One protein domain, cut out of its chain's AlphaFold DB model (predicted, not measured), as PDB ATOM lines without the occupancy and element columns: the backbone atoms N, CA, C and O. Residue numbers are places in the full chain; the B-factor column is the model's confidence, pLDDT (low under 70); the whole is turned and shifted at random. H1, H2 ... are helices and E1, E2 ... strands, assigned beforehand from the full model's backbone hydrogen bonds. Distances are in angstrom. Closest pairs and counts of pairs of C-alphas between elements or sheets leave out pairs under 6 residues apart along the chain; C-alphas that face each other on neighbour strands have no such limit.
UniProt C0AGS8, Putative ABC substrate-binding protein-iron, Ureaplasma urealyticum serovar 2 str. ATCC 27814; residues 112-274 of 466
ATOM      1  N   LEU A 112     -13.864  12.475   8.039       87.81
ATOM      2  CA  LEU A 112     -13.968  13.421   6.929       87.81
ATOM      3  C   LEU A 112     -15.066  13.027   5.947       87.81
ATOM      4  O   LEU A 112     -15.277  11.842   5.668       87.81
ATOM      5  N   GLU A 113     -15.724  14.027   5.365       86.94
ATOM      6  CA  GLU A 113     -16.887  13.822   4.502       86.94
ATOM      7  C   GLU A 113     -16.543  12.921   3.305       86.94
ATOM      8  O   GLU A 113     -17.299  12.003   2.971       86.94
ATOM      9  N   GLY A 114     -15.373  13.132   2.690       85.81
ATOM     10  CA  GLY A 114     -14.877  12.304   1.589       85.81
ATOM     11  C   GLY A 114     -14.741  10.825   1.967       85.81
ATOM     12  O   GLY A 114     -15.277   9.958   1.272       85.81
ATOM     13  N   ILE A 115     -14.098  10.527   3.099       88.38
ATOM     14  CA  ILE A 115     -13.886   9.148   3.569       88.38
ATOM     15  C   ILE A 115     -15.205   8.514   4.025       88.38
ATOM     16  O   ILE A 115     -15.491   7.361   3.696       88.38
ATOM     17  N   GLN A 116     -16.060   9.266   4.722       90.62
ATOM     18  CA  GLN A 116     -17.391   8.799   5.102       90.62
ATOM     19  C   GLN A 116     -18.233   8.431   3.875       90.62
ATOM     20  O   GLN A 116     -18.881   7.383   3.870       90.62
ATOM     21  N   LYS A 117     -18.212   9.249   2.813       89.81
ATOM     22  CA  LYS A 117     -18.885   8.937   1.541       89.81
ATOM     23  C   LYS A 117     -18.329   7.662   0.911       89.81
ATOM     24  O   LYS A 117     -19.116   6.838   0.447       89.81
ATOM     25  N   MET A 118     -17.008   7.476   0.926       90.38
ATOM     26  CA  MET A 118     -16.367   6.248   0.442       90.38
ATOM     27  C   MET A 118     -16.844   5.017   1.223       90.38
ATOM     28  O   MET A 118     -17.279   4.044   0.608       90.38
ATOM     29  N   ARG A 119     -16.863   5.077   2.561       90.69
ATOM     30  CA  ARG A 119     -17.398   3.996   3.406       90.69
ATOM     31  C   ARG A 119     -18.871   3.703   3.136       90.69
ATOM     32  O   ARG A 119     -19.227   2.550   2.917       90.69
ATOM     33  N   LYS A 120     -19.729   4.734   3.106       91.69
ATOM     34  CA  LYS A 120     -21.181   4.592   2.860       91.69
ATOM     35  C   LYS A 120     -21.474   3.915   1.519       91.69
ATOM     36  O   LYS A 120     -22.410   3.131   1.419       91.69
ATOM     37  N   ARG A 121     -20.652   4.182   0.500       91.06
ATOM     38  CA  ARG A 121     -20.744   3.556  -0.832       91.06
ATOM     39  C   ARG A 121     -20.044   2.197  -0.929       91.06
ATOM     40  O   ARG A 121     -19.985   1.639  -2.018       91.06
ATOM     41  N   LYS A 122     -19.508   1.679   0.180       91.75
ATOM     42  CA  LYS A 122     -18.711   0.448   0.242       91.75
ATOM     43  C   LYS A 122     -17.552   0.444  -0.762       91.75
ATOM     44  O   LYS A 122     -17.320  -0.544  -1.453       91.75
ATOM     45  N   ALA A 123     -16.833   1.566  -0.849       92.62
ATOM     46  CA  ALA A 123     -15.682   1.686  -1.734       92.62
ATOM     47  C   ALA A 123     -14.653   0.588  -1.435       92.62
ATOM     48  O   ALA A 123     -14.331   0.310  -0.273       92.62
ATOM     49  N   THR A 124     -14.159  -0.018  -2.506       95.00
ATOM     50  CA  THR A 124     -13.225  -1.143  -2.486       95.00
ATOM     51  C   THR A 124     -11.810  -0.682  -2.816       95.00
ATOM     52  O   THR A 124     -11.607   0.112  -3.737       95.00
ATOM     53  N   VAL A 125     -10.828  -1.175  -2.063       94.12
ATOM     54  CA  VAL A 125      -9.411  -0.837  -2.208       94.12
ATOM     55  C   VAL A 125      -8.590  -2.115  -2.309       94.12
ATOM     56  O   VAL A 125      -8.634  -2.953  -1.407       94.12
ATOM     57  N   LEU A 126      -7.807  -2.234  -3.378       95.38
ATOM     58  CA  LEU A 126      -6.724  -3.211  -3.482       95.38
ATOM     59  C   LEU A 126      -5.392  -2.513  -3.259       95.38
ATOM     60  O   LEU A 126      -5.159  -1.442  -3.818       95.38
ATOM     61  N   VAL A 127      -4.510  -3.135  -2.484       93.69
ATOM     62  CA  VAL A 127      -3.135  -2.662  -2.325       93.69
ATOM     63  C   VAL A 127      -2.200  -3.643  -3.010       93.69
ATOM     64  O   VAL A 127      -2.165  -4.819  -2.664       93.69
ATOM     65  N   LEU A 128      -1.478  -3.152  -4.009       94.75
ATOM     66  CA  LEU A 128      -0.522  -3.913  -4.797       94.75
ATOM     67  C   LEU A 128       0.879  -3.567  -4.320       94.75
ATOM     68  O   LEU A 128       1.236  -2.395  -4.277       94.75
ATOM     69  N   GLU A 129       1.679  -4.570  -4.003       90.62
ATOM     70  CA  GLU A 129       3.089  -4.407  -3.680       90.62
ATOM     71  C   GLU A 129       3.939  -4.795  -4.888       90.62
ATOM     72  O   GLU A 129       3.926  -5.954  -5.306       90.62
ATOM     73  N   ASN A 130       4.698  -3.834  -5.421       89.50
ATOM     74  CA  ASN A 130       5.811  -4.095  -6.324       89.50
ATOM     75  C   ASN A 130       7.131  -3.970  -5.544       89.50
ATOM     76  O   ASN A 130       7.343  -2.993  -4.820       89.50
ATOM     77  N   ARG A 131       8.001  -4.978  -5.667       83.31
ATOM     78  CA  ARG A 131       9.312  -5.036  -4.994       83.31
ATOM     79  C   ARG A 131      10.498  -4.811  -5.931       83.31
ATOM     80  O   ARG A 131      11.631  -4.861  -5.464       83.31
ATOM     81  N   ASP A 132      10.238  -4.559  -7.205       85.19
ATOM     82  CA  ASP A 132      11.239  -4.222  -8.205       85.19
ATOM     83  C   ASP A 132      11.371  -2.702  -8.356       85.19
ATOM     84  O   ASP A 132      10.489  -1.921  -7.978       85.19
ATOM     85  N   GLU A 133      12.481  -2.265  -8.955       87.19
ATOM     86  CA  GLU A 133      12.609  -0.878  -9.387       87.19
ATOM     87  C   GLU A 133      11.521  -0.558 -10.423       87.19
ATOM     88  O   GLU A 133      11.433  -1.175 -11.495       87.19
ATOM     89  N   LEU A 134      10.709   0.452 -10.111       89.06
ATOM     90  CA  LEU A 134       9.616   0.885 -10.966       89.06
ATOM     91  C   LEU A 134      10.142   1.732 -12.131       89.06
ATOM     92  O   LEU A 134      10.081   2.955 -12.103       89.06
ATOM     93  N   VAL A 135      10.646   1.080 -13.174       89.44
ATOM     94  CA  VAL A 135      11.065   1.715 -14.433       89.44
ATOM     95  C   VAL A 135       9.984   1.588 -15.511       89.44
ATOM     96  O   VAL A 135       9.011   0.851 -15.364       89.44
ATOM     97  N   ASN A 136      10.148   2.297 -16.633       90.25
ATOM     98  CA  ASN A 136       9.233   2.209 -17.776       90.25
ATOM     99  C   ASN A 136       9.441   0.914 -18.591       90.25
ATOM    100  O   ASN A 136       9.758   0.971 -19.779       90.25
ATOM    101  N   ASN A 137       9.293  -0.236 -17.932       92.19
ATOM    102  CA  ASN A 137       9.443  -1.580 -18.476       92.19
ATOM    103  C   ASN A 137       8.240  -2.436 -18.051       92.19
ATOM    104  O   ASN A 137       7.911  -2.501 -16.864       92.19
ATOM    105  N   LYS A 138       7.619  -3.102 -19.031       92.12
ATOM    106  CA  LYS A 138       6.403  -3.905 -18.860       92.12
ATOM    107  C   LYS A 138       6.516  -4.998 -17.814       92.12
ATOM    108  O   LYS A 138       5.561  -5.231 -17.076       92.12
ATOM    109  N   GLU A 139       7.643  -5.686 -17.777       89.50
ATOM    110  CA  GLU A 139       7.854  -6.782 -16.844       89.50
ATOM    111  C   GLU A 139       7.934  -6.242 -15.420       89.50
ATOM    112  O   GLU A 139       7.262  -6.764 -14.539       89.50
ATOM    113  N   ASN A 140       8.662  -5.145 -15.202       90.25
ATOM    114  CA  ASN A 140       8.829  -4.580 -13.866       90.25
ATOM    115  C   ASN A 140       7.521  -4.019 -13.310       90.25
ATOM    116  O   ASN A 140       7.118  -4.395 -12.214       90.25
ATOM    117  N   TYR A 141       6.814  -3.154 -14.044       93.12
ATOM    118  CA  TYR A 141       5.608  -2.519 -13.497       93.12
ATOM    119  C   TYR A 141       4.403  -3.470 -13.369       93.12
ATOM    120  O   TYR A 141       3.384  -3.101 -12.782       93.12
ATOM    121  N   ASN A 142       4.482  -4.689 -13.908       94.75
ATOM    122  CA  ASN A 142       3.436  -5.702 -13.758       94.75
ATOM    123  C   ASN A 142       3.786  -6.800 -12.743       94.75
ATOM    124  O   ASN A 142       2.913  -7.606 -12.439       94.75
ATOM    125  N   LYS A 143       4.999  -6.830 -12.178       91.50
ATOM    126  CA  LYS A 143       5.382  -7.762 -11.104       91.50
ATOM    127  C   LYS A 143       4.872  -7.263  -9.750       91.50
ATOM    128  O   LYS A 143       5.596  -6.630  -8.987       91.50
ATOM    129  N   PHE A 144       3.601  -7.531  -9.464       93.19
ATOM    130  CA  PHE A 144       2.981  -7.164  -8.192       93.19
ATOM    131  C   PHE A 144       2.281  -8.341  -7.510       93.19
ATOM    132  O   PHE A 144       1.813  -9.282  -8.155       93.19
ATOM    133  N   SER A 145       2.197  -8.256  -6.185       92.62
ATOM    134  CA  SER A 145       1.348  -9.098  -5.337       92.62
ATOM    135  C   SER A 145       0.272  -8.252  -4.666       92.62
ATOM    136  O   SER A 145       0.512  -7.081  -4.375       92.62
ATOM    137  N   ILE A 146      -0.890  -8.822  -4.364       92.50
ATOM    138  CA  ILE A 146      -1.935  -8.135  -3.591       92.50
ATOM    139  C   ILE A 146      -1.690  -8.359  -2.093       92.50
ATOM    140  O   ILE A 146      -1.560  -9.497  -1.639       92.50
ATOM    141  N   LEU A 147      -1.645  -7.279  -1.317       87.06
ATOM    142  CA  LEU A 147      -1.570  -7.332   0.143       87.06
ATOM    143  C   LEU A 147      -2.958  -7.560   0.741       87.06
ATOM    144  O   LEU A 147      -3.950  -7.005   0.265       87.06
ATOM    145  N   THR A 148      -3.031  -8.374   1.792       81.19
ATOM    146  CA  THR A 148      -4.314  -8.756   2.394       81.19
ATOM    147  C   THR A 148      -4.730  -7.804   3.520       81.19
ATOM    148  O   THR A 148      -3.884  -7.138   4.125       81.19
ATOM    149  N   PRO A 149      -6.035  -7.735   3.857       80.19
ATOM    150  CA  PRO A 149      -6.540  -6.811   4.872       80.19
ATOM    151  C   PRO A 149      -5.846  -6.857   6.235       80.19
ATOM    152  O   PRO A 149      -5.628  -5.789   6.812       80.19
ATOM    153  N   PRO A 150      -5.467  -8.037   6.764       74.19
ATOM    154  CA  PRO A 150      -4.805  -8.109   8.057       74.19
ATOM    155  C   PRO A 150      -3.468  -7.361   8.157       74.19
ATOM    156  O   PRO A 150      -3.069  -7.041   9.273       74.19
ATOM    157  N   ASP A 151      -2.783  -7.082   7.047       74.62
ATOM    158  CA  ASP A 151      -1.511  -6.344   7.066       74.62
ATOM    159  C   ASP A 151      -1.700  -4.831   6.970       74.62
ATOM    160  O   ASP A 151      -0.764  -4.063   7.179       74.62
ATOM    161  N   LEU A 152      -2.919  -4.390   6.663       81.25
ATOM    162  CA  LEU A 152      -3.240  -2.997   6.382       81.25
ATOM    163  C   LEU A 152      -4.438  -2.524   7.221       81.25
ATOM    164  O   LEU A 152      -5.414  -2.001   6.667       81.25
ATOM    165  N   PRO A 153      -4.383  -2.662   8.565       80.56
ATOM    166  CA  PRO A 153      -5.483  -2.264   9.441       80.56
ATOM    167  C   PRO A 153      -5.854  -0.789   9.257       80.56
ATOM    168  O   PRO A 153      -7.029  -0.443   9.295       80.56
ATOM    169  N   LEU A 154      -4.885   0.074   8.935       86.00
ATOM    170  CA  LEU A 154      -5.144   1.491   8.695       86.00
ATOM    171  C   LEU A 154      -6.125   1.744   7.533       86.00
ATOM    172  O   LEU A 154      -6.875   2.714   7.579       86.00
ATOM    173  N   ILE A 155      -6.175   0.881   6.512       87.88
ATOM    174  CA  ILE A 155      -7.169   0.986   5.430       87.88
ATOM    175  C   ILE A 155      -8.482   0.317   5.833       87.88
ATOM    176  O   ILE A 155      -9.553   0.910   5.670       87.88
ATOM    177  N   TYR A 156      -8.400  -0.929   6.301       87.56
ATOM    178  CA  TYR A 156      -9.550  -1.835   6.329       87.56
ATOM    179  C   TYR A 156     -10.265  -1.903   7.680       87.56
ATOM    180  O   TYR A 156     -11.458  -2.208   7.717       87.56
ATOM    181  N   SER A 157      -9.585  -1.612   8.793       86.38
ATOM    182  CA  SER A 157     -10.214  -1.651  10.113       86.38
ATOM    183  C   SER A 157     -11.297  -0.590  10.242       86.38
ATOM    184  O   SER A 157     -11.176   0.527   9.736       86.38
ATOM    185  N   ASN A 158     -12.356  -0.929  10.972       86.44
ATOM    186  CA  ASN A 158     -13.401   0.023  11.310       86.44
ATOM    187  C   ASN A 158     -12.829   1.104  12.264       86.44
ATOM    188  O   ASN A 158     -12.102   0.747  13.199       86.44
ATOM    189  N   PRO A 159     -13.152   2.398  12.059       87.25
ATOM    190  CA  PRO A 159     -12.690   3.497  12.917       87.25
ATOM    191  C   PRO A 159     -12.975   3.300  14.415       87.25
ATOM    192  O   PRO A 159     -12.279   3.832  15.262       87.25
ATOM    193  N   PHE A 160     -13.985   2.512  14.775       82.50
ATOM    194  CA  PHE A 160     -14.415   2.344  16.167       82.50
ATOM    195  C   PHE A 160     -13.873   1.066  16.827       82.50
ATOM    196  O   PHE A 160     -14.483   0.537  17.752       82.50
ATOM    197  N   THR A 161     -12.757   0.527  16.333       84.44
ATOM    198  CA  THR A 161     -12.146  -0.714  16.849       84.44
ATOM    199  C   THR A 161     -10.891  -0.446  17.680       84.44
ATOM    200  O   THR A 161     -10.387   0.674  17.730       84.44
ATOM    201  N   GLU A 162     -10.358  -1.489  18.334       82.44
ATOM    202  CA  GLU A 162      -9.118  -1.401  19.122       82.44
ATOM    203  C   GLU A 162      -7.936  -0.881  18.282       82.44
ATOM    204  O   GLU A 162      -7.122  -0.105  18.788       82.44
ATOM    205  N   VAL A 163      -7.867  -1.284  17.009       85.25
ATOM    206  CA  VAL A 163      -6.888  -0.813  16.021       85.25
ATOM    207  C   VAL A 163      -7.648  -0.106  14.895       85.25
ATOM    208  O   VAL A 163      -8.022  -0.770  13.924       85.25
ATOM    209  N   PRO A 164      -7.935   1.203  15.028       87.88
ATOM    210  CA  PRO A 164      -8.794   1.910  14.089       87.88
ATOM    211  C   PRO A 164      -8.149   2.058  12.710       87.88
ATOM    212  O   PRO A 164      -6.927   2.052  12.555       87.88
ATOM    213  N   GLY A 165      -9.001   2.227  11.703       89.69
ATOM    214  CA  GLY A 165      -8.612   2.481  10.321       89.69
ATOM    215  C   GLY A 165      -9.670   3.297   9.588       89.69
ATOM    216  O   GLY A 165     -10.612   3.814  10.188       89.69
ATOM    217  N   LEU A 166      -9.534   3.414   8.269       89.88
ATOM    218  CA  LEU A 166     -10.462   4.179   7.433       89.88
ATOM    219  C   LEU A 166     -11.790   3.456   7.168       89.88
ATOM    220  O   LEU A 166     -12.741   4.107   6.724       89.88
ATOM    221  N   GLY A 167     -11.872   2.151   7.441       89.88
ATOM    222  CA  GLY A 167     -13.047   1.298   7.236       89.88
ATOM    223  C   GLY A 167     -13.418   1.088   5.768       89.88
ATOM    224  O   GLY A 167     -14.603   0.996   5.444       89.88
ATOM    225  N   LEU A 168     -12.430   1.087   4.871       91.06
ATOM    226  CA  LEU A 168     -12.627   0.780   3.453       91.06
ATOM    227  C   LEU A 168     -12.671  -0.738   3.236       91.06
ATOM    228  O   LEU A 168     -12.274  -1.510   4.104       91.06
ATOM    229  N   ASN A 169     -13.176  -1.183   2.086       90.38
ATOM    230  CA  ASN A 169     -13.464  -2.601   1.866       90.38
ATOM    231  C   ASN A 169     -12.395  -3.256   0.997       90.38
ATOM    232  O   ASN A 169     -11.912  -2.662   0.036       90.38
ATOM    233  N   PHE A 170     -12.069  -4.506   1.293       90.50
ATOM    234  CA  PHE A 170     -11.340  -5.358   0.364       90.50
ATOM    235  C   PHE A 170     -12.358  -6.057  -0.551       90.50
ATOM    236  O   PHE A 170     -13.363  -6.555  -0.037       90.50
ATOM    237  N   PRO A 171     -12.175  -6.060  -1.883       91.00
ATOM    238  CA  PRO A 171     -13.140  -6.686  -2.782       91.00
ATOM    239  C   PRO A 171     -13.145  -8.214  -2.648       91.00
ATOM    240  O   PRO A 171     -12.110  -8.829  -2.414       91.00
ATOM    241  N   GLU A 172     -14.302  -8.841  -2.856       85.31
ATOM    242  CA  GLU A 172     -14.374 -10.296  -3.017       85.31
ATOM    243  C   GLU A 172     -13.813 -10.701  -4.393       85.31
ATOM    244  O   GLU A 172     -14.030  -9.976  -5.376       85.31
ATOM    245  N   PRO A 173     -13.092 -11.832  -4.494       88.06
ATOM    246  CA  PRO A 173     -12.677 -12.356  -5.783       88.06
ATOM    247  C   PRO A 173     -13.902 -12.856  -6.567       88.06
ATOM    248  O   PRO A 173     -14.833 -13.424  -5.998       88.06
ATOM    249  N   ILE A 174     -13.909 -12.657  -7.885       91.19
ATOM    250  CA  ILE A 174     -15.016 -13.071  -8.767       91.19
ATOM    251  C   ILE A 174     -14.936 -14.548  -9.182       91.19
ATOM    252  O   ILE A 174     -15.892 -15.075  -9.747       91.19
ATOM    253  N   ASN A 175     -13.801 -15.203  -8.925       86.06
ATOM    254  CA  ASN A 175     -13.553 -16.615  -9.199       86.06
ATOM    255  C   ASN A 175     -12.552 -17.203  -8.190       86.06
ATOM    256  O   ASN A 175     -12.062 -16.505  -7.301       86.06
ATOM    257  N   GLU A 176     -12.261 -18.495  -8.331       84.56
ATOM    258  CA  GLU A 176     -11.424 -19.239  -7.391       84.56
ATOM    259  C   GLU A 176      -9.941 -19.330  -7.786       84.56
ATOM    260  O   GLU A 176      -9.163 -19.856  -6.993       84.56
ATOM    261  N   ASP A 177      -9.519 -18.779  -8.934       83.12
ATOM    262  CA  ASP A 177      -8.130 -18.868  -9.440       83.12
ATOM    263  C   ASP A 177      -7.102 -18.349  -8.422       83.12
ATOM    264  O   ASP A 177      -5.954 -18.794  -8.366       83.12
ATOM    265  N   VAL A 178      -7.525 -17.402  -7.582       82.69
ATOM    266  CA  VAL A 178      -6.714 -16.823  -6.515       82.69
ATOM    267  C   VAL A 178      -6.226 -17.870  -5.514       82.69
ATOM    268  O   VAL A 178      -5.155 -17.685  -4.941       82.69
ATOM    269  N   LYS A 179      -6.962 -18.977  -5.315       80.31
ATOM    270  CA  LYS A 179      -6.634 -20.021  -4.327       80.31
ATOM    271  C   LYS A 179      -5.244 -20.622  -4.556       80.31
ATOM    272  O   LYS A 179      -4.546 -20.885  -3.580       80.31
ATOM    273  N   ASP A 180      -4.814 -20.737  -5.811       79.81
ATOM    274  CA  ASP A 180      -3.506 -21.291  -6.192       79.81
ATOM    275  C   ASP A 180      -2.330 -20.365  -5.873       79.81
ATOM    276  O   ASP A 180      -1.177 -20.792  -5.822       79.81
ATOM    277  N   VAL A 181      -2.606 -19.070  -5.721       83.62
ATOM    278  CA  VAL A 181      -1.588 -18.027  -5.562       83.62
ATOM    279  C   VAL A 181      -1.684 -17.329  -4.210       83.62
ATOM    280  O   VAL A 181      -0.972 -16.358  -3.978       83.62
ATOM    281  N   ILE A 182      -2.522 -17.811  -3.290       80.06
ATOM    282  CA  ILE A 182      -2.550 -17.303  -1.920       80.06
ATOM    283  C   ILE A 182      -1.268 -17.706  -1.187       80.06
ATOM    284  O   ILE A 182      -0.952 -18.884  -1.019       80.06
ATOM    285  N   ASP A 183      -0.563 -16.711  -0.658       74.25
ATOM    286  CA  ASP A 183       0.615 -16.943   0.155       74.25
ATOM    287  C   ASP A 183       0.254 -17.389   1.571       74.25
ATOM    288  O   ASP A 183      -0.687 -16.903   2.213       74.25
ATOM    289  N   ARG A 184       1.111 -18.253   2.121       64.44
ATOM    290  CA  ARG A 184       1.047 -18.686   3.524       64.44
ATOM    291  C   ARG A 184       1.122 -17.506   4.501       64.44
ATOM    292  O   ARG A 184       0.530 -17.570   5.574       64.44
ATOM    293  N   TYR A 185       1.836 -16.442   4.131       59.12
ATOM    294  CA  TYR A 185       2.122 -15.292   4.989       59.12
ATOM    295  C   TYR A 185       1.607 -13.980   4.384       59.12
ATOM    296  O   TYR A 185       2.364 -13.033   4.236       59.12
ATOM    297  N   GLN A 186       0.289 -13.917   4.144       67.31
ATOM    298  CA  GLN A 186      -0.486 -12.659   4.162       67.31
ATOM    299  C   GLN A 186      -0.539 -11.839   2.852       67.31
ATOM    300  O   GLN A 186      -1.050 -10.721   2.826       67.31
ATOM    301  N   SER A 187      -0.104 -12.401   1.730       79.94
ATOM    302  CA  SER A 187      -0.273 -11.793   0.401       79.94
ATOM    303  C   SER A 187      -0.903 -12.779  -0.580       79.94
ATOM    304  O   SER A 187      -1.198 -13.929  -0.242       79.94
ATOM    305  N   ILE A 188      -1.190 -12.289  -1.776       87.00
ATOM    306  CA  ILE A 188      -1.645 -13.073  -2.912       87.00
ATOM    307  C   ILE A 188      -0.637 -12.835  -4.037       87.00
ATOM    308  O   ILE A 188      -0.516 -11.722  -4.552       87.00
ATOM    309  N   GLY A 189       0.082 -13.887  -4.410       86.38
ATOM    310  CA  GLY A 189       1.015 -13.947  -5.526       86.38
ATOM    311  C   GLY A 189       2.487 -13.754  -5.168       86.38
ATOM    312  O   GLY A 189       3.334 -14.032  -6.008       86.38
ATOM    313  N   HIS A 190       2.846 -13.351  -3.946       85.00
ATOM    314  CA  HIS A 190       4.226 -13.006  -3.589       85.00
ATOM    315  C   HIS A 190       5.224 -14.150  -3.823       85.00
ATOM    316  O   HIS A 190       6.306 -13.934  -4.370       85.00
ATOM    317  N   SER A 191       4.889 -15.368  -3.401       79.50
ATOM    318  CA  SER A 191       5.762 -16.536  -3.567       79.50
ATOM    319  C   SER A 191       5.788 -16.993  -5.022       79.50
ATOM    320  O   SER A 191       6.859 -17.286  -5.552       79.50
ATOM    321  N   ALA A 192       4.627 -16.981  -5.682       80.62
ATOM    322  CA  ALA A 192       4.477 -17.375  -7.080       80.62
ATOM    323  C   ALA A 192       5.202 -16.421  -8.047       80.62
ATOM    324  O   ALA A 192       5.679 -16.859  -9.090       80.62
ATOM    325  N   LEU A 193       5.394 -15.147  -7.679       80.56
ATOM    326  CA  LEU A 193       6.215 -14.201  -8.444       80.56
ATOM    327  C   LEU A 193       7.674 -14.648  -8.618       80.56
ATOM    328  O   LEU A 193       8.334 -14.176  -9.538       80.56
ATOM    329  N   ARG A 194       8.200 -15.535  -7.761       77.69
ATOM    330  CA  ARG A 194       9.589 -16.021  -7.873       77.69
ATOM    331  C   ARG A 194       9.756 -17.149  -8.884       77.69
ATOM    332  O   ARG A 194      10.869 -17.373  -9.343       77.69
ATOM    333  N   THR A 195       8.681 -17.871  -9.179       82.50
ATOM    334  CA  THR A 195       8.714 -19.086 -10.001       82.50
ATOM    335  C   THR A 195       7.971 -18.902 -11.316       82.50
ATOM    336  O   THR A 195       8.491 -19.287 -12.356       82.50
ATOM    337  N   ASN A 196       6.794 -18.269 -11.296       85.81
ATOM    338  CA  ASN A 196       6.022 -17.950 -12.496       85.81
ATOM    339  C   ASN A 196       5.300 -16.587 -12.371       85.81
ATOM    340  O   ASN A 196       4.093 -16.533 -12.099       85.81
ATOM    341  N   PRO A 197       6.022 -15.461 -12.559       86.44
ATOM    342  CA  PRO A 197       5.463 -14.132 -12.337       86.44
ATOM    343  C   PRO A 197       4.255 -13.803 -13.216       86.44
ATOM    344  O   PRO A 197       3.282 -13.234 -12.724       86.44
ATOM    345  N   LEU A 198       4.291 -14.168 -14.501       89.69
ATOM    346  CA  LEU A 198       3.201 -13.851 -15.422       89.69
ATOM    347  C   LEU A 198       1.924 -14.611 -15.053       89.69
ATOM    348  O   LEU A 198       0.869 -13.992 -14.945       89.69
ATOM    349  N   GLU A 199       2.018 -15.924 -14.825       90.06
ATOM    350  CA  GLU A 199       0.865 -16.732 -14.416       90.06
ATOM    351  C   GLU A 199       0.263 -16.207 -13.109       90.06
ATOM    352  O   GLU A 199      -0.949 -16.009 -13.023       90.06
ATOM    353  N   SER A 200       1.110 -15.899 -12.121       91.12
ATOM    354  CA  SER A 200       0.659 -15.352 -10.840       91.12
ATOM    355  C   SER A 200      -0.147 -14.066 -11.014       91.12
ATOM    356  O   SER A 200      -1.231 -13.923 -10.446       91.12
ATOM    357  N   VAL A 201       0.358 -13.133 -11.821       93.12
ATOM    358  CA  VAL A 201      -0.313 -11.854 -12.068       93.12
ATOM    359  C   VAL A 201      -1.598 -12.061 -12.865       93.12
ATOM    360  O   VAL A 201      -2.606 -11.431 -12.559       93.12
ATOM    361  N   LEU A 202      -1.620 -12.968 -13.844       93.62
ATOM    362  CA  LEU A 202      -2.835 -13.272 -14.604       93.62
ATOM    363  C   LEU A 202      -3.933 -13.884 -13.726       93.62
ATOM    364  O   LEU A 202      -5.082 -13.465 -13.860       93.62
ATOM    365  N   LYS A 203      -3.597 -14.780 -12.788       93.25
ATOM    366  CA  LYS A 203      -4.556 -15.312 -11.800       93.25
ATOM    367  C   LYS A 203      -5.093 -14.207 -10.886       93.25
ATOM    368  O   LYS A 203      -6.301 -14.077 -10.728       93.25
ATOM    369  N   GLN A 204      -4.222 -13.331 -10.373       94.69
ATOM    370  CA  GLN A 204      -4.642 -12.160  -9.588       94.69
ATOM    371  C   GLN A 204      -5.588 -11.235 -10.379       94.69
ATOM    372  O   GLN A 204      -6.622 -10.814  -9.862       94.69
ATOM    373  N   ILE A 205      -5.259 -10.929 -11.640       95.44
ATOM    374  CA  ILE A 205      -6.102 -10.108 -12.518       95.44
ATOM    375  C   ILE A 205      -7.436 -10.793 -12.807       95.44
ATOM    376  O   ILE A 205      -8.459 -10.117 -12.773       95.44
ATOM    377  N   SER A 206      -7.432 -12.098 -13.087       94.81
ATOM    378  CA  SER A 206      -8.640 -12.894 -13.327       94.81
ATOM    379  C   SER A 206      -9.592 -12.786 -12.136       94.81
ATOM    380  O   SER A 206     -10.741 -12.374 -12.290       94.81
ATOM    381  N   SER A 207      -9.090 -13.047 -10.927       93.25
ATOM    382  CA  SER A 207      -9.910 -13.065  -9.716       93.25
ATOM    383  C   SER A 207     -10.382 -11.693  -9.254       93.25
ATOM    384  O   SER A 207     -11.418 -11.604  -8.605       93.25
ATOM    385  N   PHE A 208      -9.673 -10.613  -9.579       95.56
ATOM    386  CA  PHE A 208     -10.031  -9.260  -9.139       95.56
ATOM    387  C   PHE A 208     -10.360  -8.309 -10.297       95.56
ATOM    388  O   PHE A 208     -10.310  -7.084 -10.149       95.56
ATOM    389  N   TYR A 209     -10.736  -8.854 -11.453       97.00
ATOM    390  CA  TYR A 209     -11.089  -8.059 -12.622       97.00
ATOM    391  C   TYR A 209     -12.256  -7.111 -12.318       97.00
ATOM    392  O   TYR A 209     -13.343  -7.537 -11.929       97.00
ATOM    393  N   LYS A 210     -12.032  -5.805 -12.517       96.88
ATOM    394  CA  LYS A 210     -13.009  -4.731 -12.272       96.88
ATOM    395  C   LYS A 210     -13.641  -4.728 -10.872       96.88
ATOM    396  O   LYS A 210     -14.774  -4.265 -10.706       96.88
ATOM    397  N   THR A 211     -12.938  -5.201  -9.846       95.38
ATOM    398  CA  THR A 211     -13.512  -5.251  -8.497       95.38
ATOM    399  C   THR A 211     -13.224  -4.011  -7.659       95.38
ATOM    400  O   THR A 211     -14.022  -3.735  -6.764       95.38
ATOM    401  N   ALA A 212     -12.166  -3.247  -7.959       96.88
ATOM    402  CA  ALA A 212     -11.649  -2.184  -7.097       96.88
ATOM    403  C   ALA A 212     -12.061  -0.768  -7.533       96.88
ATOM    404  O   ALA A 212     -11.937  -0.385  -8.698       96.88
ATOM    405  N   ASP A 213     -12.483   0.060  -6.577       95.75
ATOM    406  CA  ASP A 213     -12.669   1.499  -6.788       95.75
ATOM    407  C   ASP A 213     -11.325   2.243  -6.712       95.75
ATOM    408  O   ASP A 213     -11.106   3.221  -7.430       95.75
ATOM    409  N   TYR A 214     -10.399   1.749  -5.889       95.00
ATOM    410  CA  TYR A 214      -9.048   2.284  -5.765       95.00
ATOM    411  C   TYR A 214      -8.015   1.165  -5.777       95.00
ATOM    412  O   TYR A 214      -8.178   0.131  -5.133       95.00
ATOM    413  N   VAL A 215      -6.914   1.408  -6.477       96.69
ATOM    414  CA  VAL A 215      -5.731   0.552  -6.463       96.69
ATOM    415  C   VAL A 215      -4.579   1.365  -5.897       96.69
ATOM    416  O   VAL A 215      -4.136   2.341  -6.502       96.69
ATOM    417  N   PHE A 216      -4.101   0.987  -4.722       94.56
ATOM    418  CA  PHE A 216      -2.900   1.553  -4.128       94.56
ATOM    419  C   PHE A 216      -1.707   0.771  -4.648       94.56
ATOM    420  O   PHE A 216      -1.495  -0.373  -4.267       94.56
ATOM    421  N   TYR A 217      -0.958   1.378  -5.556       94.94
ATOM    422  CA  TYR A 217       0.214   0.770  -6.155       94.94
ATOM    423  C   TYR A 217       1.451   1.172  -5.355       94.94
ATOM    424  O   TYR A 217       1.948   2.297  -5.467       94.94
ATOM    425  N   MET A 218       1.935   0.269  -4.514       91.38
ATOM    426  CA  MET A 218       3.115   0.506  -3.702       91.38
ATOM    427  C   MET A 218       4.388   0.327  -4.525       91.38
ATOM    428  O   MET A 218       4.585  -0.702  -5.171       91.38
ATOM    429  N   TYR A 219       5.257   1.333  -4.464       87.88
ATOM    430  CA  TYR A 219       6.600   1.330  -5.046       87.88
ATOM    431  C   TYR A 219       7.617   1.671  -3.959       87.88
ATOM    432  O   TYR A 219       7.280   2.387  -3.024       87.88
ATOM    433  N   ASP A 220       8.864   1.225  -4.072       82.75
ATOM    434  CA  ASP A 220       9.910   1.639  -3.132       82.75
ATOM    435  C   ASP A 220      10.743   2.773  -3.740       82.75
ATOM    436  O   ASP A 220      11.430   2.580  -4.745       82.75
ATOM    437  N   SER A 221      10.681   3.975  -3.156       79.00
ATOM    438  CA  SER A 221      11.455   5.118  -3.665       79.00
ATOM    439  C   SER A 221      12.968   4.927  -3.557       79.00
ATOM    440  O   SER A 221      13.729   5.629  -4.226       79.00
ATOM    441  N   ASN A 222      13.415   3.967  -2.756       74.12
ATOM    442  CA  ASN A 222      14.826   3.679  -2.597       74.12
ATOM    443  C   ASN A 222      15.385   2.812  -3.727       74.12
ATOM    444  O   ASN A 222      16.571   2.922  -4.030       74.12
ATOM    445  N   LEU A 223      14.549   1.999  -4.383       78.94
ATOM    446  CA  LEU A 223      14.989   1.097  -5.454       78.94
ATOM    447  C   LEU A 223      15.370   1.826  -6.744       78.94
ATOM    448  O   LEU A 223      15.974   1.215  -7.620       78.94
ATOM    449  N   PHE A 224      15.060   3.121  -6.868       82.69
ATOM    450  CA  PHE A 224      15.472   3.908  -8.023       82.69
ATOM    451  C   PHE A 224      17.000   3.999  -8.117       82.69
ATOM    452  O   PHE A 224      17.646   4.665  -7.306       82.69
ATOM    453  N   THR A 225      17.567   3.376  -9.148       82.00
ATOM    454  CA  THR A 225      19.002   3.412  -9.462       82.00
ATOM    455  C   THR A 225      19.397   4.769 -10.038       82.00
ATOM    456  O   THR A 225      20.463   5.307  -9.742       82.00
ATOM    457  N   SER A 226      18.500   5.388 -10.808       82.50
ATOM    458  CA  SER A 226      18.707   6.731 -11.341       82.50
ATOM    459  C   SER A 226      18.463   7.815 -10.285       82.50
ATOM    460  O   SER A 226      17.337   8.012  -9.814       82.50
ATOM    461  N   ASN A 227      19.490   8.634 -10.022       80.06
ATOM    462  CA  ASN A 227      19.390   9.831  -9.172       80.06
ATOM    463  C   ASN A 227      18.276  10.796  -9.621       80.06
ATOM    464  O   ASN A 227      17.685  11.487  -8.787       80.06
ATOM    465  N   LYS A 228      17.930  10.793 -10.920       82.31
ATOM    466  CA  LYS A 228      16.818  11.572 -11.487       82.31
ATOM    467  C   LYS A 228      15.488  11.260 -10.804       82.31
ATOM    468  O   LYS A 228      14.691  12.176 -10.615       82.31
ATOM    469  N   TYR A 229      15.235   9.993 -10.478       83.19
ATOM    470  CA  TYR A 229      13.989   9.543  -9.856       83.19
ATOM    471  C   TYR A 229      14.133   9.374  -8.345       83.19
ATOM    472  O   TYR A 229      13.201   9.702  -7.615       83.19
ATOM    473  N   LYS A 230      15.302   8.953  -7.853       77.62
ATOM    474  CA  LYS A 230      15.555   8.731  -6.422       77.62
ATOM    475  C   LYS A 230      15.331   9.982  -5.566       77.62
ATOM    476  O   LYS A 230      14.627   9.930  -4.560       77.62
ATOM    477  N   ASN A 231      15.814  11.139  -6.020       76.25
ATOM    478  CA  ASN A 231      15.807  12.368  -5.214       76.25
ATOM    479  C   ASN A 231      14.733  13.385  -5.628       76.25
ATOM    480  O   ASN A 231      14.615  14.439  -5.010       76.25
ATOM    481  N   ASN A 232      13.935  13.102  -6.664       81.50
ATOM    482  CA  ASN A 232      12.999  14.080  -7.217       81.50
ATOM    483  C   ASN A 232      11.582  13.510  -7.376       81.50
ATOM    484  O   ASN A 232      11.277  12.755  -8.302       81.50
ATOM    485  N   TYR A 233      10.689  13.947  -6.487       81.88
ATOM    486  CA  TYR A 233       9.281  13.550  -6.479       81.88
ATOM    487  C   TYR A 233       8.539  13.905  -7.778       81.88
ATOM    488  O   TYR A 233       7.745  13.107  -8.276       81.88
ATOM    489  N   ARG A 234       8.820  15.070  -8.378       85.81
ATOM    490  CA  ARG A 234       8.171  15.503  -9.628       85.81
ATOM    491  C   ARG A 234       8.533  14.570 -10.783       85.81
ATOM    492  O   ARG A 234       7.651  14.184 -11.550       85.81
ATOM    493  N   ASN A 235       9.797  14.161 -10.867       89.31
ATOM    494  CA  ASN A 235      10.263  13.211 -11.877       89.31
ATOM    495  C   ASN A 235       9.643  11.822 -11.677       89.31
ATOM    496  O   ASN A 235       9.235  11.199 -12.657       89.31
ATOM    497  N   ARG A 236       9.507  11.349 -10.426       90.06
ATOM    498  CA  ARG A 236       8.768  10.105 -10.128       90.06
ATOM    499  C   ARG A 236       7.321  10.189 -10.595       90.06
ATOM    500  O   ARG A 236       6.840   9.298 -11.280       90.06
ATOM    501  N   HIS A 237       6.647  11.300 -10.314       89.75
ATOM    502  CA  HIS A 237       5.259  11.483 -10.722       89.75
ATOM    503  C   HIS A 237       5.084  11.499 -12.253       89.75
ATOM    504  O   HIS A 237       4.104  10.968 -12.772       89.75
ATOM    505  N   GLN A 238       6.044  12.056 -12.999       92.12
ATOM    506  CA  GLN A 238       6.061  11.965 -14.464       92.12
ATOM    507  C   GLN A 238       6.244  10.521 -14.952       92.12
ATOM    508  O   GLN A 238       5.557  10.102 -15.884       92.12
ATOM    509  N   LEU A 239       7.126   9.751 -14.311       93.81
ATOM    510  CA  LEU A 239       7.307   8.332 -14.609       93.81
ATOM    511  C   LEU A 239       6.028   7.534 -14.341       93.81
ATOM    512  O   LEU A 239       5.615   6.758 -15.196       93.81
ATOM    513  N   PHE A 240       5.348   7.780 -13.220       94.81
ATOM    514  CA  PHE A 240       4.077   7.123 -12.899       94.81
ATOM    515  C   PHE A 240       3.004   7.431 -13.940       94.81
ATOM    516  O   PHE A 240       2.333   6.514 -14.400       94.81
ATOM    517  N   LYS A 241       2.893   8.693 -14.381       94.50
ATOM    518  CA  LYS A 241       1.989   9.072 -15.480       94.50
ATOM    519  C   LYS A 241       2.294   8.289 -16.754       94.50
ATOM    520  O   LYS A 241       1.366   7.758 -17.358       94.50
ATOM    521  N   LYS A 242       3.575   8.176 -17.121       95.00
ATOM    522  CA  LYS A 242       4.013   7.404 -18.290       95.00
ATOM    523  C   LYS A 242       3.657   5.921 -18.153       95.00
ATOM    524  O   LYS A 242       3.045   5.366 -19.051       95.00
ATOM    525  N   ILE A 243       3.955   5.302 -17.012       95.62
ATOM    526  CA  ILE A 243       3.612   3.897 -16.744       95.62
ATOM    527  C   ILE A 243       2.097   3.686 -16.841       95.62
ATOM    528  O   ILE A 243       1.637   2.786 -17.531       95.62
ATOM    529  N   THR A 244       1.303   4.563 -16.225       95.00
ATOM    530  CA  THR A 244      -0.160   4.443 -16.252       95.00
ATOM    531  C   THR A 244      -0.793   4.733 -17.610       95.00
ATOM    532  O   THR A 244      -1.955   4.392 -17.796       95.00
ATOM    533  N   SER A 245      -0.100   5.356 -18.569       95.12
ATOM    534  CA  SER A 245      -0.667   5.560 -19.909       95.12
ATOM    535  C   SER A 245      -0.535   4.324 -20.805       95.12
ATOM    536  O   SER A 245      -1.180   4.254 -21.853       95.12
ATOM    537  N   HIS A 246       0.267   3.339 -20.400       95.94
ATOM    538  CA  HIS A 246       0.449   2.095 -21.133       95.94
ATOM    539  C   HIS A 246      -0.793   1.189 -21.041       95.94
ATOM    540  O   HIS A 246      -1.300   0.896 -19.956       95.94
ATOM    541  N   LYS A 247      -1.277   0.703 -22.196       92.06
ATOM    542  CA  LYS A 247      -2.444  -0.203 -22.286       92.06
ATOM    543  C   LYS A 247      -2.200  -1.559 -21.618       92.06
ATOM    544  O   LYS A 247      -3.144  -2.241 -21.231       92.06
ATOM    545  N   ASP A 248      -0.940  -1.957 -21.511       93.06
ATOM    546  CA  ASP A 248      -0.473  -3.203 -20.913       93.06
ATOM    547  C   ASP A 248      -0.069  -3.065 -19.437       93.06
ATOM    548  O   ASP A 248       0.456  -4.014 -18.857       93.06
ATOM    549  N   PHE A 249      -0.381  -1.932 -18.799       96.50
ATOM    550  CA  PHE A 249      -0.333  -1.791 -17.346       96.50
ATOM    551  C   PHE A 249      -1.511  -2.542 -16.709       96.50
ATOM    552  O   PHE A 249      -2.637  -2.045 -16.631       96.50
ATOM    553  N   TYR A 250      -1.259  -3.773 -16.263       96.12
ATOM    554  CA  TYR A 250      -2.279  -4.686 -15.748       96.12
ATOM    555  C   TYR A 250      -3.088  -4.177 -14.551       96.12
ATOM    556  O   TYR A 250      -4.275  -4.506 -14.509       96.12
ATOM    557  N   PRO A 251      -2.562  -3.340 -13.636       96.88
ATOM    558  CA  PRO A 251      -3.366  -2.762 -12.560       96.88
ATOM    559  C   PRO A 251      -4.629  -2.019 -13.026       96.88
ATOM    560  O   PRO A 251      -5.604  -1.967 -12.280       96.88
ATOM    561  N   HIS A 252      -4.682  -1.520 -14.270       96.94
ATOM    562  CA  HIS A 252      -5.918  -0.955 -14.835       96.94
ATOM    563  C   HIS A 252      -7.063  -1.958 -14.918       96.94
ATOM    564  O   HIS A 252      -8.222  -1.581 -14.772       96.94
ATOM    565  N   LYS A 253      -6.761  -3.241 -15.133       97.00
ATOM    566  CA  LYS A 253      -7.773  -4.298 -15.259       97.00
ATOM    567  C   LYS A 253      -8.508  -4.568 -13.942       97.00
ATOM    568  O   LYS A 253      -9.598  -5.129 -13.962       97.00
ATOM    569  N   LEU A 254      -7.940  -4.149 -12.813       97.75
ATOM    570  CA  LEU A 254      -8.549  -4.283 -11.489       97.75
ATOM    571  C   LEU A 254      -9.590  -3.188 -11.207       97.75
ATOM    572  O   LEU A 254     -10.453  -3.358 -10.348       97.75
ATOM    573  N   LEU A 255      -9.521  -2.063 -11.926       97.44
ATOM    574  CA  LEU A 255     -10.382  -0.906 -11.704       97.44
ATOM    575  C   LEU A 255     -11.801  -1.150 -12.217       97.44
ATOM    576  O   LEU A 255     -12.011  -1.535 -13.367       97.44
ATOM    577  N   ARG A 256     -12.793  -0.864 -11.375       94.88
ATOM    578  CA  ARG A 256     -14.207  -1.104 -11.671       94.88
ATOM    579  C   ARG A 256     -14.730  -0.260 -12.832       94.88
ATOM    580  O   ARG A 256     -15.491  -0.757 -13.661       94.88
ATOM    581  N   ASN A 257     -14.379   1.024 -12.881       91.88
ATOM    582  CA  ASN A 257     -14.890   1.957 -13.886       91.88
ATOM    583  C   ASN A 257     -13.966   3.174 -14.087       91.88
ATOM    584  O   ASN A 257     -12.927   3.306 -13.450       91.88
ATOM    585  N   ARG A 258     -14.371   4.101 -14.967       86.75
ATOM    586  CA  ARG A 258     -13.604   5.312 -15.317       86.75
ATOM    587  C   ARG A 258     -13.359   6.296 -14.164       86.75
ATOM    588  O   ARG A 258     -12.537   7.193 -14.307       86.75
ATOM    589  N   TYR A 259     -14.110   6.187 -13.069       86.94
ATOM    590  CA  TYR A 259     -13.950   7.033 -11.883       86.94
ATOM    591  C   TYR A 259     -13.022   6.407 -10.837       86.94
ATOM    592  O   TYR A 259     -12.622   7.090  -9.892       86.94
ATOM    593  N   SER A 260     -12.685   5.126 -11.007       93.19
ATOM    594  CA  SER A 260     -11.721   4.411 -10.182       93.19
ATOM    595  C   SER A 260     -10.303   4.936 -10.427       93.19
ATOM    596  O   SER A 260      -9.998   5.457 -11.503       93.19
ATOM    597  N   LYS A 261      -9.426   4.837  -9.424       93.12
ATOM    598  CA  LYS A 261      -8.096   5.470  -9.471       93.12
ATOM    599  C   LYS A 261      -6.979   4.524  -9.058       93.12
ATOM    600  O   LYS A 261      -7.122   3.782  -8.091       93.12
ATOM    601  N   ILE A 262      -5.839   4.644  -9.735       95.00
ATOM    602  CA  ILE A 262      -4.561   4.100  -9.268       95.00
ATOM    603  C   ILE A 262      -3.812   5.213  -8.543       95.00
ATOM    604  O   ILE A 262      -3.677   6.322  -9.060       95.00
ATOM    605  N   ILE A 263      -3.344   4.919  -7.337       92.56
ATOM    606  CA  ILE A 263      -2.623   5.850  -6.476       92.56
ATOM    607  C   ILE A 263      -1.282   5.215  -6.140       92.56
ATOM    608  O   ILE A 263      -1.237   4.155  -5.525       92.56
ATOM    609  N   PHE A 264      -0.192   5.863  -6.545       91.75
ATOM    610  CA  PHE A 264       1.151   5.414  -6.192       91.75
ATOM    611  C   PHE A 264       1.480   5.846  -4.773       91.75
ATOM    612  O   PHE A 264       1.376   7.031  -4.455       91.75
ATOM    613  N   ILE A 265       1.900   4.897  -3.941       88.25
ATOM    614  CA  ILE A 265       2.270   5.154  -2.549       88.25
ATOM    615  C   ILE A 265       3.650   4.571  -2.294       88.25
ATOM    616  O   ILE A 265       3.982   3.491  -2.774       88.25
ATOM    617  N   ASP A 266       4.468   5.297  -1.546       85.31
ATOM    618  CA  ASP A 266       5.779   4.798  -1.176       85.31
ATOM    619  C   ASP A 266       5.643   3.646  -0.166       85.31
ATOM    620  O   ASP A 266       5.170   3.831   0.959       85.31
ATOM    621  N   ARG A 267       6.061   2.447  -0.577       82.12
ATOM    622  CA  ARG A 267       6.115   1.220   0.224       82.12
ATOM    623  C   ARG A 267       6.859   1.445   1.528       82.12
ATOM    624  O   ARG A 267       6.458   0.919   2.566       82.12
ATOM    625  N   SER A 268       7.937   2.219   1.443       74.88
ATOM    626  CA  SER A 268       8.858   2.486   2.534       74.88
ATOM    627  C   SER A 268       8.154   3.144   3.725       74.88
ATOM    628  O   SER A 268       8.374   2.755   4.871       74.88
ATOM    629  N   LEU A 269       7.232   4.062   3.428       78.19
ATOM    630  CA  LEU A 269       6.347   4.697   4.390       78.19
ATOM    631  C   LEU A 269       5.170   3.794   4.745       78.19
ATOM    632  O   LEU A 269       4.884   3.604   5.917       78.19
ATOM    633  N   PHE A 270       4.481   3.259   3.739       80.62
ATOM    634  CA  PHE A 270       3.151   2.683   3.909       80.62
ATOM    635  C   PHE A 270       3.143   1.343   4.646       80.62
ATOM    636  O   PHE A 270       2.310   1.132   5.523       80.62
ATOM    637  N   TRP A 271       4.082   0.449   4.333       76.56
ATOM    638  CA  TRP A 271       4.173  -0.838   5.021       76.56
ATOM    639  C   TRP A 271       4.774  -0.664   6.415       76.56
ATOM    640  O   TRP A 271       4.131  -0.949   7.417       76.56
ATOM    641  N   TRP A 272       5.994  -0.131   6.492       71.00
ATOM    642  CA  TRP A 272       6.742  -0.053   7.752       71.00
ATOM    643  C   TRP A 272       6.155   0.954   8.728       71.00
ATOM    644  O   TRP A 272       6.076   0.677   9.922       71.00
ATOM    645  N   GLY A 273       5.675   2.094   8.231       74.88
ATOM    646  CA  GLY A 273       5.025   3.077   9.084       74.88
ATOM    647  C   GLY A 273       3.722   2.562   9.698       74.88
ATOM    648  O   GLY A 273       3.334   3.051  10.751       74.88
ATOM    649  N   SER A 274       3.068   1.551   9.108       75.62
ATOM    650  CA  SER A 274       1.829   0.985   9.661       75.62
ATOM    651  C   SER A 274       2.069   0.242  10.979       75.62
ATOM    652  O   SER A 274       1.124   0.010  11.735       75.62
TER     653      SER A 274
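This is residues 112 to 274 of the 466 residues of the protein "Putative ABC substrate-binding protein-iron" of Ureaplasma urealyticum serovar 2 str. ATCC 27814 (UniProt C0AGS8). A strongly twisted four-stranded sheet makes the core, with the short helices H8 over one face and H9 over the other. H5 runs past edge strand E2, with H4 packed on H5, while H7 passes near edge strand E4 and meets H6 at a corner; H1 and H6 lie at opposite ends of the longest axis. The printed part has 163 residues, with nine named helices and four named strands in the order H1 E1 H2 E2 H3 H4 H5 E3 H6 H7 H8 E4 H9. The sheet, in the order E2 E1 E3 E4, is mixed, and the class is mixed, helices and strands, with under half of the residues in named elements. The whole is compact, with a radius of gyration of the C-alphas of 15.6 A, and spans 43 by 35 by 31 A.

The strands are E2, residues 144 to 147, 9.5 A long; E1, 125 to 130, 16.1 A; E3, 214 to 219, 15.7 A; and E4, 261 to 266, 16.2 A. C-alpha 125 is at (-9.411, -0.837, -2.208). The longer helices are H7, residues 233 to 245, 18.5 A; H5, 197 to 207, 15.6 A; and H1, 113 to 120, 10.3 A, with C-alpha 113 at (-16.887, 13.822, 4.502). The short ones are H2, 138 to 142; H3, 153 to 156; H4, 177 to 181; H6, 227 to 230; H8, 250 to 254; and H9, 267 to 270, with C-alpha 270 at (3.151, 2.683, 3.909).

E1 and E3 are parallel at 19 degrees, with N 128 and O 216 2.8 A apart, within hydrogen-bond range. E3 and E4 are parallel at 28 degrees, with N 217 and O 263 at 2.8 A. E2 and E1 are antiparallel at 134 degrees, with N 129 and O 145 at 2.8 A. E3, then H6, H7 and H8, then E4 form a strand-helix-strand unit, two parallel neighbour strands with helices between. H8 lies over E3 at a height of 8.2 A over the sheet; H9 lies over E3 on the opposite face. H2, H5 and H7 only graze the sheet. H5 touches H8, the closest C-alphas being those of Ile 205 and Leu 254, 6.4 A, and touches H4, Asp 177 and Lys 203, 5.6 A. H6 and H7 touch only at the corner, Tyr 229 and Arg 236, 5.3 A. H1 and H3 touch no helix. In H1, H2, H5 and H7 every O i to N i+4 pair is within hydrogen-bond range; H4 and H8 each have 0 of 1, but 2 of 2 O i to N i+3 pairs; H3, H6 and H9 are too short for an i+4 pair.

The two C-alphas farthest apart, those of Glu 113 and Thr 195, are 44.1 A apart. The printed part has no cut. The links H3 to H4, 20 residues, and H4 to H5, 15 residues, are long. Mean pLDDT of the printed part is 87.7; residues 184 to 186 are under 70.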